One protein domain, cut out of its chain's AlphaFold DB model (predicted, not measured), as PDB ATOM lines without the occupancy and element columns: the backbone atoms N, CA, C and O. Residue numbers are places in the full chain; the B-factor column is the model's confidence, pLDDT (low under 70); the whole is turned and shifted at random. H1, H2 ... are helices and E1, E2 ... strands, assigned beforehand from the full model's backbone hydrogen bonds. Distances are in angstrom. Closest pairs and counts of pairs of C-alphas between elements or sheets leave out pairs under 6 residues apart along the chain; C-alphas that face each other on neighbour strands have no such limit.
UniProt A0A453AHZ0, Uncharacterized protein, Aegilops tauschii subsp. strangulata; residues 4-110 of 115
ATOM      1  N   LEU A   4     192.320 214.749 234.440       94.25
ATOM      2  CA  LEU A   4     191.438 213.824 235.150       94.25
ATOM      3  C   LEU A   4     192.173 212.514 235.420       94.25
ATOM      4  O   LEU A   4     192.188 212.047 236.558       94.25
ATOM      5  N   THR A   5     192.830 211.953 234.405       94.62
ATOM      6  CA  THR A   5     193.615 210.728 234.562       94.62
ATOM      7  C   THR A   5     194.743 210.921 235.579       94.62
ATOM      8  O   THR A   5     194.913 210.052 236.433       94.62
ATOM      9  N   TYR A   6     195.468 212.049 235.547       91.81
ATOM     10  CA  TYR A   6     196.514 212.361 236.534       91.81
ATOM     11  C   TYR A   6     195.945 212.403 237.955       91.81
ATOM     12  O   TYR A   6     196.404 211.658 238.811       91.81
ATOM     13  N   CYS A   7     194.866 213.154 238.197       92.06
ATOM     14  CA  CYS A   7     194.224 213.203 239.513       92.06
ATOM     15  C   CYS A   7     193.775 211.815 239.997       92.06
ATOM     16  O   CYS A   7     193.882 211.486 241.178       92.06
ATOM     17  N   CYS A   8     193.263 210.985 239.085       92.88
ATOM     18  CA  CYS A   8     192.812 209.641 239.416       92.88
ATOM     19  C   CYS A   8     193.940 208.726 239.891       92.88
ATOM     20  O   CYS A   8     193.673 207.893 240.754       92.88
ATOM     21  N   LYS A   9     195.139 208.859 239.316       90.56
ATOM     22  CA  LYS A   9     196.269 207.966 239.589       90.56
ATOM     23  C   LYS A   9     197.237 208.514 240.631       90.56
ATOM     24  O   LYS A   9     197.672 207.747 241.474       90.56
ATOM     25  N   GLU A  10     197.496 209.818 240.610       89.62
ATOM     26  CA  GLU A  10     198.599 210.427 241.361       89.62
ATOM     27  C   GLU A  10     198.145 211.284 242.560       89.62
ATOM     28  O   GLU A  10     198.969 211.693 243.366       89.62
ATOM     29  N   LEU A  11     196.845 211.594 242.698       90.00
ATOM     30  CA  LEU A  11     196.343 212.467 243.782       90.00
ATOM     31  C   LEU A  11     195.324 211.814 244.712       90.00
ATOM     32  O   LEU A  11     195.288 212.116 245.899       90.00
ATOM     33  N   ARG A  12     194.413 210.999 244.168       90.00
ATOM     34  CA  ARG A  12     193.319 210.401 244.951       90.00
ATOM     35  C   ARG A  12     193.720 209.192 245.803       90.00
ATOM     36  O   ARG A  12     193.100 209.025 246.854       90.00
ATOM     37  N   PRO A  13     194.645 208.311 245.380       93.38
ATOM     38  CA  PRO A  13     195.067 207.213 246.240       93.38
ATOM     39  C   PRO A  13     195.849 207.736 247.454       93.38
ATOM     40  O   PRO A  13     196.494 208.775 247.382       93.38
ATOM     41  N   LEU A  14     195.764 207.020 248.578       88.12
ATOM     42  CA  LEU A  14     196.291 207.489 249.866       88.12
ATOM     43  C   LEU A  14     197.824 207.427 249.968       88.12
ATOM     44  O   LEU A  14     198.417 208.247 250.656       88.12
ATOM     45  N   ASP A  15     198.446 206.451 249.309       86.19
ATOM     46  CA  ASP A  15     199.873 206.129 249.443       86.19
ATOM     47  C   ASP A  15     200.638 206.472 248.155       86.19
ATOM     48  O   ASP A  15     201.341 205.645 247.575       86.19
ATOM     49  N   VAL A  16     200.407 207.685 247.644       86.56
ATOM     50  CA  VAL A  16     201.163 208.238 246.513       86.56
ATOM     51  C   VAL A  16     202.177 209.240 247.041       86.56
ATOM     52  O   VAL A  16     201.887 210.025 247.944       86.56
ATOM     53  N   GLU A  17     203.376 209.208 246.469       84.38
ATOM     54  CA  GLU A  17     204.436 210.142 246.814       84.38
ATOM     55  C   GLU A  17     204.021 211.584 246.496       84.38
ATOM     56  O   GLU A  17     203.424 211.886 245.460       84.38
ATOM     57  N   ALA A  18     204.338 212.493 247.412       76.19
ATOM     58  CA  ALA A  18     203.994 213.891 247.260       76.19
ATOM     59  C   ALA A  18     204.956 214.564 246.265       76.19
ATOM     60  O   ALA A  18     206.054 214.987 246.618       76.19
ATOM     61  N   GLU A  19     204.534 214.670 245.007       86.69
ATOM     62  CA  GLU A  19     205.249 215.438 243.988       86.69
ATOM     63  C   GLU A  19     204.985 216.955 244.110       86.69
ATOM     64  O   GLU A  19     203.984 217.415 244.674       86.69
ATOM     65  N   VAL A  20     205.853 217.762 243.491       88.06
ATOM     66  CA  VAL A  20     205.767 219.236 243.496       88.06
ATOM     67  C   VAL A  20     204.442 219.757 242.920       88.06
ATOM     68  O   VAL A  20     203.898 220.749 243.410       88.06
ATOM     69  N   LEU A  21     203.895 219.115 241.882       89.12
ATOM     70  CA  LEU A  21     202.635 219.535 241.255       89.12
ATOM     71  C   LEU A  21     201.420 219.383 242.207       89.12
ATOM     72  O   LEU A  21     200.703 220.373 242.388       89.12
ATOM     73  N   PRO A  22     201.199 218.221 242.851       90.62
ATOM     74  CA  PRO A  22     200.260 218.053 243.961       90.62
ATOM     75  C   PRO A  22     200.426 219.092 245.072       90.62
ATOM     76  O   PRO A  22     199.447 219.731 245.464       90.62
ATOM     77  N   MET A  23     201.660 219.312 245.543       92.19
ATOM     78  CA  MET A  23     201.946 220.291 246.599       92.19
ATOM     79  C   MET A  23     201.526 221.698 246.184       92.19
ATOM     80  O   MET A  23     200.872 222.409 246.944       92.19
ATOM     81  N   ARG A  24     201.820 222.083 244.940       88.81
ATOM     82  CA  ARG A  24     201.408 223.369 244.381       88.81
ATOM     83  C   ARG A  24     199.891 223.510 244.315       88.81
ATOM     84  O   ARG A  24     199.362 224.558 244.685       88.81
ATOM     85  N   ALA A  25     199.191 222.481 243.840       89.69
ATOM     86  CA  ALA A  25     197.732 222.486 243.793       89.69
ATOM     87  C   ALA A  25     197.131 222.650 245.199       89.69
ATOM     88  O   ALA A  25     196.173 223.403 245.375       89.69
ATOM     89  N   LEU A  26     197.742 222.019 246.206       91.25
ATOM     90  CA  LEU A  26     197.332 222.131 247.602       91.25
ATOM     91  C   LEU A  26     197.584 223.532 248.178       91.25
ATOM     92  O   LEU A  26     196.672 224.113 248.765       91.25
ATOM     93  N   THR A  27     198.766 224.119 247.947       90.81
ATOM     94  CA  THR A  27     199.071 225.524 248.284       90.81
ATOM     95  C   THR A  27     198.006 226.463 247.719       90.81
ATOM     96  O   THR A  27     197.559 227.385 248.400       90.81
ATOM     97  N   TYR A  28     197.547 226.214 246.489       87.25
ATOM     98  CA  TYR A  28     196.554 227.058 245.823       87.25
ATOM     99  C   TYR A  28     195.165 226.884 246.429       87.25
ATOM    100  O   TYR A  28     194.475 227.875 246.648       87.25
ATOM    101  N   ALA A  29     194.763 225.643 246.704       89.69
ATOM    102  CA  ALA A  29     193.461 225.333 247.279       89.69
ATOM    103  C   ALA A  29     193.319 225.839 248.723       89.69
ATOM    104  O   ALA A  29     192.236 226.274 249.110       89.69
ATOM    105  N   LEU A  30     194.399 225.785 249.508       90.69
ATOM    106  CA  LEU A  30     194.383 226.148 250.927       90.69
ATOM    107  C   LEU A  30     194.791 227.595 251.206       90.69
ATOM    108  O   LEU A  30     194.577 228.075 252.316       90.69
ATOM    109  N   GLY A  31     195.402 228.292 250.248       87.50
ATOM    110  CA  GLY A  31     195.921 229.638 250.494       87.50
ATOM    111  C   GLY A  31     197.182 229.664 251.369       87.50
ATOM    112  O   GLY A  31     197.519 230.710 251.916       87.50
ATOM    113  N   ILE A  32     197.873 228.528 251.524       90.12
ATOM    114  CA  ILE A  32     199.029 228.374 252.420       90.12
ATOM    115  C   ILE A  32     200.317 228.368 251.582       90.12
ATOM    116  O   ILE A  32     200.530 227.413 250.830       90.12
ATOM    117  N   PRO A  33     201.181 229.396 251.686       90.50
ATOM    118  CA  PRO A  33     202.482 229.397 251.029       90.50
ATOM    119  C   PRO A  33     203.395 228.317 251.627       90.50
ATOM    120  O   PRO A  33     203.363 228.060 252.830       90.50
ATOM    121  N   LEU A  34     204.215 227.694 250.782       92.19
ATOM    122  CA  LEU A  34     205.057 226.551 251.136       92.19
ATOM    123  C   LEU A  34     206.447 226.697 250.510       92.19
ATOM    124  O   LEU A  34     206.551 226.901 249.306       92.19
ATOM    125  N   ARG A  35     207.504 226.533 251.306       92.44
ATOM    126  CA  ARG A  35     208.871 226.319 250.820       92.44
ATOM    127  C   ARG A  35     209.173 224.824 250.792       92.44
ATOM    128  O   ARG A  35     208.976 224.137 251.789       92.44
ATOM    129  N   VAL A  36     209.673 224.326 249.669       92.44
ATOM    130  CA  VAL A  36     210.176 222.956 249.520       92.44
ATOM    131  C   VAL A  36     211.684 223.022 249.346       92.44
ATOM    132  O   VAL A  36     212.174 223.731 248.471       92.44
ATOM    133  N   GLU A  37     212.417 222.300 250.181       92.06
ATOM    134  CA  GLU A  37     213.864 222.159 250.096       92.06
ATOM    135  C   GLU A  37     214.225 220.737 249.672       92.06
ATOM    136  O   GLU A  37     213.720 219.770 250.241       92.06
ATOM    137  N   THR A  38     215.114 220.599 248.695       90.06
ATOM    138  CA  THR A  38     215.658 219.316 248.239       90.06
ATOM    139  C   THR A  38     217.175 219.333 248.369       90.06
ATOM    140  O   THR A  38     217.839 220.331 248.083       90.06
ATOM    141  N   VAL A  39     217.746 218.225 248.844       85.88
ATOM    142  CA  VAL A  39     219.199 218.087 249.013       85.88
ATOM    143  C   VAL A  39     219.758 217.327 247.822       85.88
ATOM    144  O   VAL A  39     219.377 216.180 247.587       85.88
ATOM    145  N   GLY A  40     220.667 217.965 247.090       76.94
ATOM    146  CA  GLY A  40     221.319 217.399 245.915       76.94
ATOM    147  C   GLY A  40     222.841 217.472 245.989       76.94
ATOM    148  O   GLY A  40     223.427 218.225 246.775       76.94
ATOM    149  N   GLU A  41     223.489 216.678 245.138       70.81
ATOM    150  CA  GLU A  41     224.925 216.784 244.897       70.81
ATOM    151  C   GLU A  41     225.188 218.027 244.039       70.81
ATOM    152  O   GLU A  41     224.714 218.140 242.908       70.81
ATOM    153  N   GLY A  42     225.888 219.009 244.604       64.69
ATOM    154  CA  GLY A  42     226.232 220.235 243.903       64.69
ATOM    155  C   GLY A  42     227.371 220.024 242.913       64.69
ATOM    156  O   GLY A  42     228.259 219.200 243.127       64.69
ATOM    157  N   SER A  43     227.415 220.854 241.867       65.25
ATOM    158  CA  SER A  43     228.404 220.777 240.775       65.25
ATOM    159  C   SER A  43     229.881 220.838 241.204       65.25
ATOM    160  O   SER A  43     230.754 220.535 240.398       65.25
ATOM    161  N   ASN A  44     230.173 221.239 242.448       65.81
ATOM    162  CA  ASN A  44     231.524 221.468 242.972       65.81
ATOM    163  C   ASN A  44     231.870 220.556 244.172       65.81
ATOM    164  O   ASN A  44     232.528 221.011 245.107       65.81
ATOM    165  N   CYS A  45     231.407 219.299 244.188       60.72
ATOM    166  CA  CYS A  45     231.645 218.330 245.279       60.72
ATOM    167  C   CYS A  45     231.121 218.770 246.667       60.72
ATOM    168  O   CYS A  45     231.600 218.296 247.697       60.72
ATOM    169  N   GLY A  46     230.151 219.687 246.709       69.12
ATOM    170  CA  GLY A  46     229.523 220.178 247.938       69.12
ATOM    171  C   GLY A  46     228.022 219.904 247.943       69.12
ATOM    172  O   GLY A  46     227.394 219.885 246.887       69.12
ATOM    173  N   ILE A  47     227.441 219.713 249.127       78.38
ATOM    174  CA  ILE A  47     225.990 219.556 249.284       78.38
ATOM    175  C   ILE A  47     225.314 220.888 248.933       78.38
ATOM    176  O   ILE A  47     225.666 221.924 249.500       78.38
ATOM    177  N   GLN A  48     224.354 220.858 248.008       82.88
ATOM    178  CA  GLN A  48     223.514 222.011 247.682       82.88
ATOM    179  C   GLN A  48     222.077 221.751 248.117       82.88
ATOM    180  O   GLN A  48     221.567 220.635 247.995       82.88
ATOM    181  N   VAL A  49     221.435 222.804 248.618       85.38
ATOM    182  CA  VAL A  49     220.008 222.791 248.924       85.38
ATOM    183  C   VAL A  49     219.306 223.610 247.855       85.38
ATOM    184  O   VAL A  49     219.492 224.826 247.761       85.38
ATOM    185  N   GLU A  50     218.521 222.941 247.027       88.50
ATOM    186  CA  GLU A  50     217.597 223.603 246.121       88.50
ATOM    187  C   GLU A  50     216.339 223.981 246.903       88.50
ATOM    188  O   GLU A  50     215.827 223.204 247.705       88.50
ATOM    189  N   ARG A  51     215.862 225.209 246.697       89.44
ATOM    190  CA  ARG A  51     214.675 225.754 247.348       89.44
ATOM    191  C   ARG A  51     213.650 226.169 246.314       89.44
ATOM    192  O   ARG A  51     213.958 226.910 245.378       89.44
ATOM    193  N   LEU A  52     212.415 225.760 246.554       90.56
ATOM    194  CA  LEU A  52     211.264 226.072 245.735       90.56
ATOM    195  C   LEU A  52     210.158 226.689 246.590       90.56
ATOM    196  O   LEU A  52     209.565 226.008 247.424       90.56
ATOM    197  N   ASP A  53     209.843 227.957 246.344       91.00
ATOM    198  CA  ASP A  53     208.757 228.653 247.031       91.00
ATOM    199  C   ASP A  53     207.477 228.624 246.197       91.00
ATOM    200  O   ASP A  53     207.404 229.155 245.080       91.00
ATOM    201  N   LEU A  54     206.451 228.002 246.772       90.00
ATOM    202  CA  LEU A  54     205.099 227.903 246.251       90.00
ATOM    203  C   LEU A  54     204.225 228.947 246.948       90.00
ATOM    204  O   LEU A  54     204.072 228.938 248.169       90.00
ATOM    205  N   PHE A  55     203.603 229.822 246.164       86.50
ATOM    206  CA  PHE A  55     202.695 230.849 246.675       86.50
ATOM    207  C   PHE A  55     201.269 230.581 246.215       86.50
ATOM    208  O   PHE A  55     201.087 230.174 245.065       86.50
ATOM    209  N   PRO A  56     200.252 230.832 247.057       83.12
ATOM    210  CA  PRO A  56     198.870 230.770 246.616       83.12
ATOM    211  C   PRO A  56     198.614 231.797 245.511       83.12
ATOM    212  O   PRO A  56     199.388 232.732 245.292       83.12
ATOM    213  N   ARG A  57     197.508 231.625 244.790       72.50
ATOM    214  CA  ARG A  57     197.128 232.554 243.730       72.50
ATOM    215  C   ARG A  57     196.817 233.927 244.340       72.50
ATOM    216  O   ARG A  57     195.790 234.087 244.988       72.50
ATOM    217  N   SER A  58     197.697 234.908 244.134       63.12
ATOM    218  CA  SER A  58     197.458 236.292 244.555       63.12
ATOM    219  C   SER A  58     196.252 236.883 243.817       63.12
ATOM    220  O   SER A  58     196.153 236.756 242.597       63.12
ATOM    221  N   GLU A  59     195.390 237.622 244.522       48.91
ATOM    222  CA  GLU A  59     194.379 238.498 243.897       48.91
ATOM    223  C   GLU A  59     195.026 239.634 243.073       48.91
ATOM    224  O   GLU A  59     194.415 240.223 242.183       48.91
ATOM    225  N   SER A  60     196.304 239.924 243.332       44.94
ATOM    226  CA  SER A  60     197.082 240.960 242.660       44.94
ATOM    227  C   SER A  60     197.717 240.434 241.368       44.94
ATOM    228  O   SER A  60     198.850 239.972 241.399       44.94
ATOM    229  N   GLY A  61     196.970 240.471 240.257       44.06
ATOM    230  CA  GLY A  61     197.382 240.724 238.854       44.06
ATOM    231  C   GLY A  61     198.659 240.129 238.215       44.06
ATOM    232  O   GLY A  61     198.860 240.322 237.017       44.06
ATOM    233  N   LYS A  62     199.535 239.414 238.922       50.31
ATOM    234  CA  LYS A  62     200.803 238.872 238.419       50.31
ATOM    235  C   LYS A  62     200.627 237.441 237.926       50.31
ATOM    236  O   LYS A  62     201.138 236.507 238.525       50.31
ATOM    237  N   GLY A  63     199.940 237.300 236.795       46.53
ATOM    238  CA  GLY A  63     199.925 236.080 235.983       46.53
ATOM    239  C   GLY A  63     199.434 234.802 236.690       46.53
ATOM    240  O   GLY A  63     199.117 234.802 237.875       46.53
ATOM    241  N   PRO A  64     199.308 233.677 235.968       45.88
ATOM    242  CA  PRO A  64     198.590 232.522 236.501       45.88
ATOM    243  C   PRO A  64     199.331 231.750 237.604       45.88
ATOM    244  O   PRO A  64     198.706 230.908 238.238       45.88
ATOM    245  N   LEU A  65     200.638 231.962 237.811       52.84
ATOM    246  CA  LEU A  65     201.500 230.956 238.438       52.84
ATOM    247  C   LEU A  65     202.833 231.550 238.971       52.84
ATOM    248  O   LEU A  65     203.846 231.455 238.285       52.84
ATOM    249  N   HIS A  66     202.875 232.133 240.181       60.00
ATOM    250  CA  HIS A  66     204.140 232.611 240.784       60.00
ATOM    251  C   HIS A  66     204.901 231.449 241.447       60.00
ATOM    252  O   HIS A  66     204.384 230.812 242.366       60.00
ATOM    253  N   LEU A  67     206.103 231.152 240.949       61.56
ATOM    254  CA  LEU A  67     207.019 230.122 241.445       61.56
ATOM    255  C   LEU A  67     208.407 230.753 241.548       61.56
ATOM    256  O   LEU A  67     208.857 231.355 240.572       61.56
ATOM    257  N   VAL A  68     209.077 230.622 242.693       70.00
ATOM    258  CA  VAL A  68     210.448 231.124 242.869       70.00
ATOM    259  C   VAL A  68     211.362 229.944 243.173       70.00
ATOM    260  O   VAL A  68     211.183 229.267 244.179       70.00
ATOM    261  N   GLN A  69     212.324 229.692 242.287       72.56
ATOM    262  CA  GLN A  69     213.340 228.651 242.443       72.56
ATOM    263  C   GLN A  69     214.684 229.316 242.736       72.56
ATOM    264  O   GLN A  69     215.074 230.271 242.061       72.56
ATOM    265  N   SER A  70     215.390 228.827 243.749       73.06
ATOM    266  CA  SER A  70     216.699 229.344 244.144       73.06
ATOM    267  C   SER A  70     217.581 228.223 244.685       73.06
ATOM    268  O   SER A  70     217.082 227.215 245.176       73.06
ATOM    269  N   TYR A  71     218.897 228.397 244.605       70.44
ATOM    270  CA  TYR A  71     219.873 227.455 245.149       70.44
ATOM    271  C   TYR A  71     220.594 228.111 246.319       70.44
ATOM    272  O   TYR A  71     221.042 229.254 246.206       70.44
ATOM    273  N   TRP A  72     220.719 227.399 247.437       60.53
ATOM    274  CA  TRP A  72     221.442 227.875 248.609       60.53
ATOM    275  C   TRP A  72     222.662 226.996 248.873       60.53
ATOM    276  O   TRP A  72     222.580 225.768 248.912       60.53
ATOM    277  N   SER A  73     223.806 227.649 249.069       53.50
ATOM    278  CA  SER A  73     225.035 227.007 249.531       53.50
ATOM    279  C   SER A  73     225.141 227.168 251.048       53.50
ATOM    280  O   SER A  73     224.748 228.207 251.584       53.50
ATOM    281  N   SER A  74     225.691 226.176 251.753       47.16
ATOM    282  CA  SER A  74     225.753 226.112 253.228       47.16
ATOM    283  C   SER A  74     226.494 227.270 253.924       47.16
ATOM    284  O   SER A  74     226.571 227.293 255.146       47.16
ATOM    285  N   ILE A  75     227.049 228.229 253.177       45.56
ATOM    286  CA  ILE A  75     227.873 229.333 253.693       45.56
ATOM    287  C   ILE A  75     227.039 230.568 254.081       45.56
ATOM    288  O   ILE A  75     227.540 231.454 254.770       45.56
ATOM    289  N   THR A  76     225.765 230.658 253.687       44.44
ATOM    290  CA  THR A  76     224.975 231.878 253.921       44.44
ATOM    291  C   THR A  76     223.973 231.689 255.057       44.44
ATOM    292  O   THR A  76     222.882 231.148 254.857       44.44
ATOM    293  N   THR A  77     224.345 232.156 256.252       43.97
ATOM    294  CA  THR A  77     223.463 232.249 257.423       43.97
ATOM    295  C   THR A  77     222.332 233.242 257.136       43.97
ATOM    296  O   THR A  77     222.617 234.393 256.791       43.97
ATOM    297  N   PRO A  78     221.051 232.851 257.240       52.19
ATOM    298  CA  PRO A  78     219.950 233.795 257.095       52.19
ATOM    299  C   PRO A  78     219.934 234.787 258.266       52.19
ATOM    300  O   PRO A  78     220.152 234.387 259.406       52.19
ATOM    301  N   GLY A  79     219.660 236.064 257.988       47.25
ATOM    302  CA  GLY A  79     219.485 237.081 259.029       47.25
ATOM    303  C   GLY A  79     218.224 236.860 259.886       47.25
ATOM    304  O   GLY A  79     217.352 236.080 259.485       47.25
ATOM    305  N   PRO A  80     218.105 237.551 261.037       46.53
ATOM    306  CA  PRO A  80     216.948 237.450 261.930       46.53
ATOM    307  C   PRO A  80     215.663 237.872 261.208       46.53
ATOM    308  O   PRO A  80     215.679 238.840 260.445       46.53
ATOM    309  N   GLN A  81     214.558 237.158 261.431       55.56
ATOM    310  CA  GLN A  81     213.271 237.466 260.801       55.56
ATOM    311  C   GLN A  81     212.188 237.670 261.857       55.56
ATOM    312  O   GLN A  81     212.030 236.861 262.764       55.56
ATOM    313  N   ASP A  82     211.455 238.771 261.714       50.03
ATOM    314  CA  ASP A  82     210.375 239.170 262.609       50.03
ATOM    315  C   ASP A  82     209.077 238.487 262.146       50.03
ATOM    316  O   ASP A  82     208.577 238.747 261.044       50.03
ATOM    317  N   ILE A  83     208.556 237.552 262.946       51.91
ATOM    318  CA  ILE A  83     207.334 236.806 262.622       51.91
ATOM    319  C   ILE A  83     206.133 237.711 262.917       51.91
ATOM    320  O   ILE A  83     205.591 237.753 264.023       51.91
ATOM    321  N   GLY A  84     205.700 238.452 261.898       47.88
ATOM    322  CA  GLY A  84     204.484 239.256 261.952       47.88
ATOM    323  C   GLY A  84     203.252 238.393 262.249       47.88
ATOM    324  O   GLY A  84     202.947 237.435 261.536       47.88
ATOM    325  N   ARG A  85     202.515 238.745 263.308       44.31
ATOM    326  CA  ARG A  85     201.290 238.056 263.749       44.31
ATOM    327  C   ARG A  85     200.283 237.914 262.595       44.31
ATOM    328  O   ARG A  85     199.741 238.907 262.122       44.31
ATOM    329  N   GLY A  86     199.993 236.674 262.200       59.09
ATOM    330  CA  GLY A  86     198.920 236.334 261.256       59.09
ATOM    331  C   GLY A  86     199.317 236.258 259.780       59.09
ATOM    332  O   GLY A  86     198.456 235.952 258.958       59.09
ATOM    333  N   ASN A  87     200.586 236.487 259.428       70.25
ATOM    334  CA  ASN A  87     201.073 236.291 258.063       70.25
ATOM    335  C   ASN A  87     201.792 234.935 257.950       70.25
ATOM    336  O   ASN A  87     202.649 234.626 258.769       70.25
ATOM    337  N   LEU A  88     201.458 234.122 256.940       83.38
ATOM    338  CA  LEU A  88     202.166 232.861 256.636       83.38
ATOM    339  C   LEU A  88     203.473 233.093 255.857       83.38
ATOM    340  O   LEU A  88     204.141 232.147 255.437       83.38
ATOM    341  N   LEU A  89     203.813 234.364 255.658       82.94
ATOM    342  CA  LEU A  89     205.048 234.841 255.072       82.94
ATOM    343  C   LEU A  89     205.846 235.608 256.124       82.94
ATOM    344  O   LEU A  89     205.286 236.344 256.939       82.94
ATOM    345  N   SER A  90     207.160 235.473 256.050       79.00
ATOM    346  CA  SER A  90     208.103 236.336 256.743       79.00
ATOM    347  C   SER A  90     208.117 237.755 256.154       79.00
ATOM    348  O   SER A  90     207.558 238.011 255.084       79.00
ATOM    349  N   SER A  91     208.777 238.687 256.845       75.81
ATOM    350  CA  SER A  91     208.969 240.078 256.416       75.81
ATOM    351  C   SER A  91     209.658 240.212 255.053       75.81
ATOM    352  O   SER A  91     209.383 241.161 254.321       75.81
ATOM    353  N   ASP A  92     210.507 239.252 254.682       76.25
ATOM    354  CA  ASP A  92     211.171 239.170 253.375       76.25
ATOM    355  C   ASP A  92     210.303 238.508 252.283       76.25
ATOM    356  O   ASP A  92     210.741 238.367 251.142       76.25
ATOM    357  N   GLY A  93     209.072 238.102 252.615       76.69
ATOM    358  CA  GLY A  93     208.161 237.397 251.714       76.69
ATOM    359  C   GLY A  93     208.403 235.887 251.614       76.69
ATOM    360  O   GLY A  93     207.760 235.232 250.797       76.69
ATOM    361  N   THR A  94     209.294 235.313 252.431       83.62
ATOM    362  CA  THR A  94     209.557 233.864 252.483       83.62
ATOM    363  C   THR A  94     208.396 233.097 253.134       83.62
ATOM    364  O   THR A  94     207.937 233.517 254.197       83.62
ATOM    365  N   PRO A  95     207.958 231.940 252.594       88.00
ATOM    366  CA  PRO A  95     207.022 231.049 253.284       88.00
ATOM    367  C   PRO A  95     207.524 230.593 254.662       88.00
ATOM    368  O   PRO A  95     208.674 230.177 254.800       88.00
ATOM    369  N   LEU A  96     206.658 230.623 255.679       88.50
ATOM    370  CA  LEU A  96     207.000 230.144 257.027       88.50
ATOM    371  C   LEU A  96     206.946 228.614 257.151       88.50
ATOM    372  O   LEU A  96     207.674 228.038 257.958       88.50
ATOM    373  N   LEU A  97     206.106 227.947 256.355       91.56
ATOM    374  CA  LEU A  97     206.068 226.488 256.284       91.56
ATOM    375  C   LEU A  97     207.158 225.998 255.330       91.56
ATOM    376  O   LEU A  97     207.136 226.335 254.146       91.56
ATOM    377  N   THR A  98     208.077 225.183 255.842       93.19
ATOM    378  CA  THR A  98     209.163 224.586 255.059       93.19
ATOM    379  C   THR A  98     209.111 223.062 255.150       93.19
ATOM    380  O   THR A  98     209.026 222.510 256.248       93.19
ATOM    381  N   LEU A  99     209.181 222.383 254.005       94.12
ATOM    382  CA  LEU A  99     209.333 220.933 253.910       94.12
ATOM    383  C   LEU A  99     210.713 220.581 253.357       94.12
ATOM    384  O   LEU A  99     211.115 221.123 252.332       94.12
ATOM    385  N   LEU A 100     211.404 219.641 253.995       92.88
ATOM    386  CA  LEU A 100     212.580 218.976 253.440       92.88
ATOM    387  C   LEU A 100     212.130 217.722 252.706       92.88
ATOM    388  O   LEU A 100     211.756 216.746 253.353       92.88
ATOM    389  N   CYS A 101     212.207 217.729 251.381       90.88
ATOM    390  CA  CYS A 101     211.864 216.586 250.556       90.88
ATOM    391  C   CYS A 101     213.115 215.850 250.065       90.88
ATOM    392  O   CYS A 101     214.060 216.410 249.508       90.88
ATOM    393  N   ARG A 102     213.094 214.545 250.293       87.75
ATOM    394  CA  ARG A 102     214.049 213.529 249.862       87.75
ATOM    395  C   ARG A 102     213.260 212.478 249.080       87.75
ATOM    396  O   ARG A 102     212.035 212.441 249.208       87.75
ATOM    397  N   PRO A 103     213.917 211.594 248.313       85.00
ATOM    398  CA  PRO A 103     213.208 210.494 247.671       85.00
ATOM    399  C   PRO A 103     212.324 209.756 248.690       85.00
ATOM    400  O   PRO A 103     212.834 209.239 249.687       85.00
ATOM    401  N   ARG A 104     211.010 209.736 248.443       83.06
ATOM    402  CA  ARG A 104     209.947 209.100 249.244       83.06
ATOM    403  C   ARG A 104     209.647 209.689 250.618       83.06
ATOM    404  O   ARG A 104     208.838 209.119 251.345       83.06
ATOM    405  N   HIS A 105     210.259 210.808 250.994       88.00
ATOM    406  CA  HIS A 105     210.066 211.392 252.320       88.00
ATOM    407  C   HIS A 105     210.048 212.911 252.267       88.00
ATOM    408  O   HIS A 105     210.974 213.522 251.745       88.00
ATOM    409  N   CYS A 106     209.040 213.517 252.888       91.31
ATOM    410  CA  CYS A 106     209.036 214.943 253.179       91.31
ATOM    411  C   CYS A 106     208.832 215.150 254.680       91.31
ATOM    412  O   CYS A 106     207.853 214.667 255.246       91.31
ATOM    413  N   ASP A 107     209.755 215.872 255.306       93.00
ATOM    414  CA  ASP A 107     209.736 216.194 256.732       93.00
ATOM    415  C   ASP A 107     209.516 217.699 256.927       93.00
ATOM    416  O   ASP A 107     209.889 218.503 256.074       93.00
ATOM    417  N   ILE A 108     208.933 218.108 258.056       94.31
ATOM    418  CA  ILE A 108     208.751 219.533 258.375       94.31
ATOM    419  C   ILE A 108     210.055 220.094 258.943       94.31
ATOM    420  O   ILE A 108     210.579 219.577 259.930       94.31
ATOM    421  N   LEU A 109     210.551 221.182 258.351       91.56
ATOM    422  CA  LEU A 109     211.674 221.941 258.890       91.56
ATOM    423  C   LEU A 109     211.179 223.122 259.719       91.56
ATOM    424  O   LEU A 109     210.419 223.967 259.246       91.56
ATOM    425  N   TYR A 110     211.690 223.207 260.943       87.19
ATOM    426  CA  TYR A 110     211.551 224.383 261.789       87.19
ATOM    427  C   TYR A 110     212.804 225.233 261.660       87.19
ATOM    428  O   TYR A 110     213.928 224.740 261.780       87.19
TER     429      TYR A 110
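Overview. This is residues 4 to 110 of the 115 residues of an uncharacterized protein of Aegilops tauschii subsp. strangulata (UniProt A0A453AHZ0). One strongly twisted sheet of five strands has H2 packed over one face, near the beginning of E1 and the end of E2, while H1 lies beyond H2, off the sheet. Two stretches of long links, residues 59 to 64 and 75 to 80, stick out. The printed part has 107 residues, under half of them in named elements, running H1 H2 E1 E2 E3 E4 E5; the mixed sheet has the order E3 E2 E1 E4 E5, and the class is mixed, helices and strands. It is only just compact, close to loose, with a radius of gyration of the C-alphas of 15.3 A and spans of 43 by 37 by 25 A.

Along the chain. H1, residues 4 to 11, begins at C-alpha 4 (191.438, 213.824, 235.150). H2 is residues 20 to 30, 15.3 A long. E1, residues 34 to 41, spans 23.0 A; E2, residues 47 to 54, 22.7 A; E3, residues 67 to 73, 20.0 A. E4 is residues 97 to 102, and E5, residues 105 to 109, ends at C-alpha 109 (211.674, 221.941, 258.890).

Arrangement. E1, E2 and E3 form a meander, each strand the antiparallel neighbour of the one before; N 36 and O 52 are 2.8 A apart, N 51 and O 70 2.8 A. E4 is parallel to E1, with N 37 and O 99 at 2.8 A. E4 and E5 form a hairpin, with N 100 and O 107 at 2.8 A. H2 is on the sheet at a height of 8.5 A, along the strands; its closest C-alphas to E2 are those of Arg 24 and Leu 54, 6.1 A. H1 is close to H2 but not clearly touching, the closest C-alphas being those of Leu 11 and Pro 22, 6.8 A. In H1 and H2 every O i to N i+4 pair is within hydrogen-bond range.

Size, cuts and confidence. The C-alphas of Thr 5 and Pro 80, the two farthest apart, are 44.8 A apart. The printed part has no cut. The links E2 to E3 and E3 to E4 are long. Confidence is under 70 at residues 42 to 46, 58 to 67 and 72 to 86.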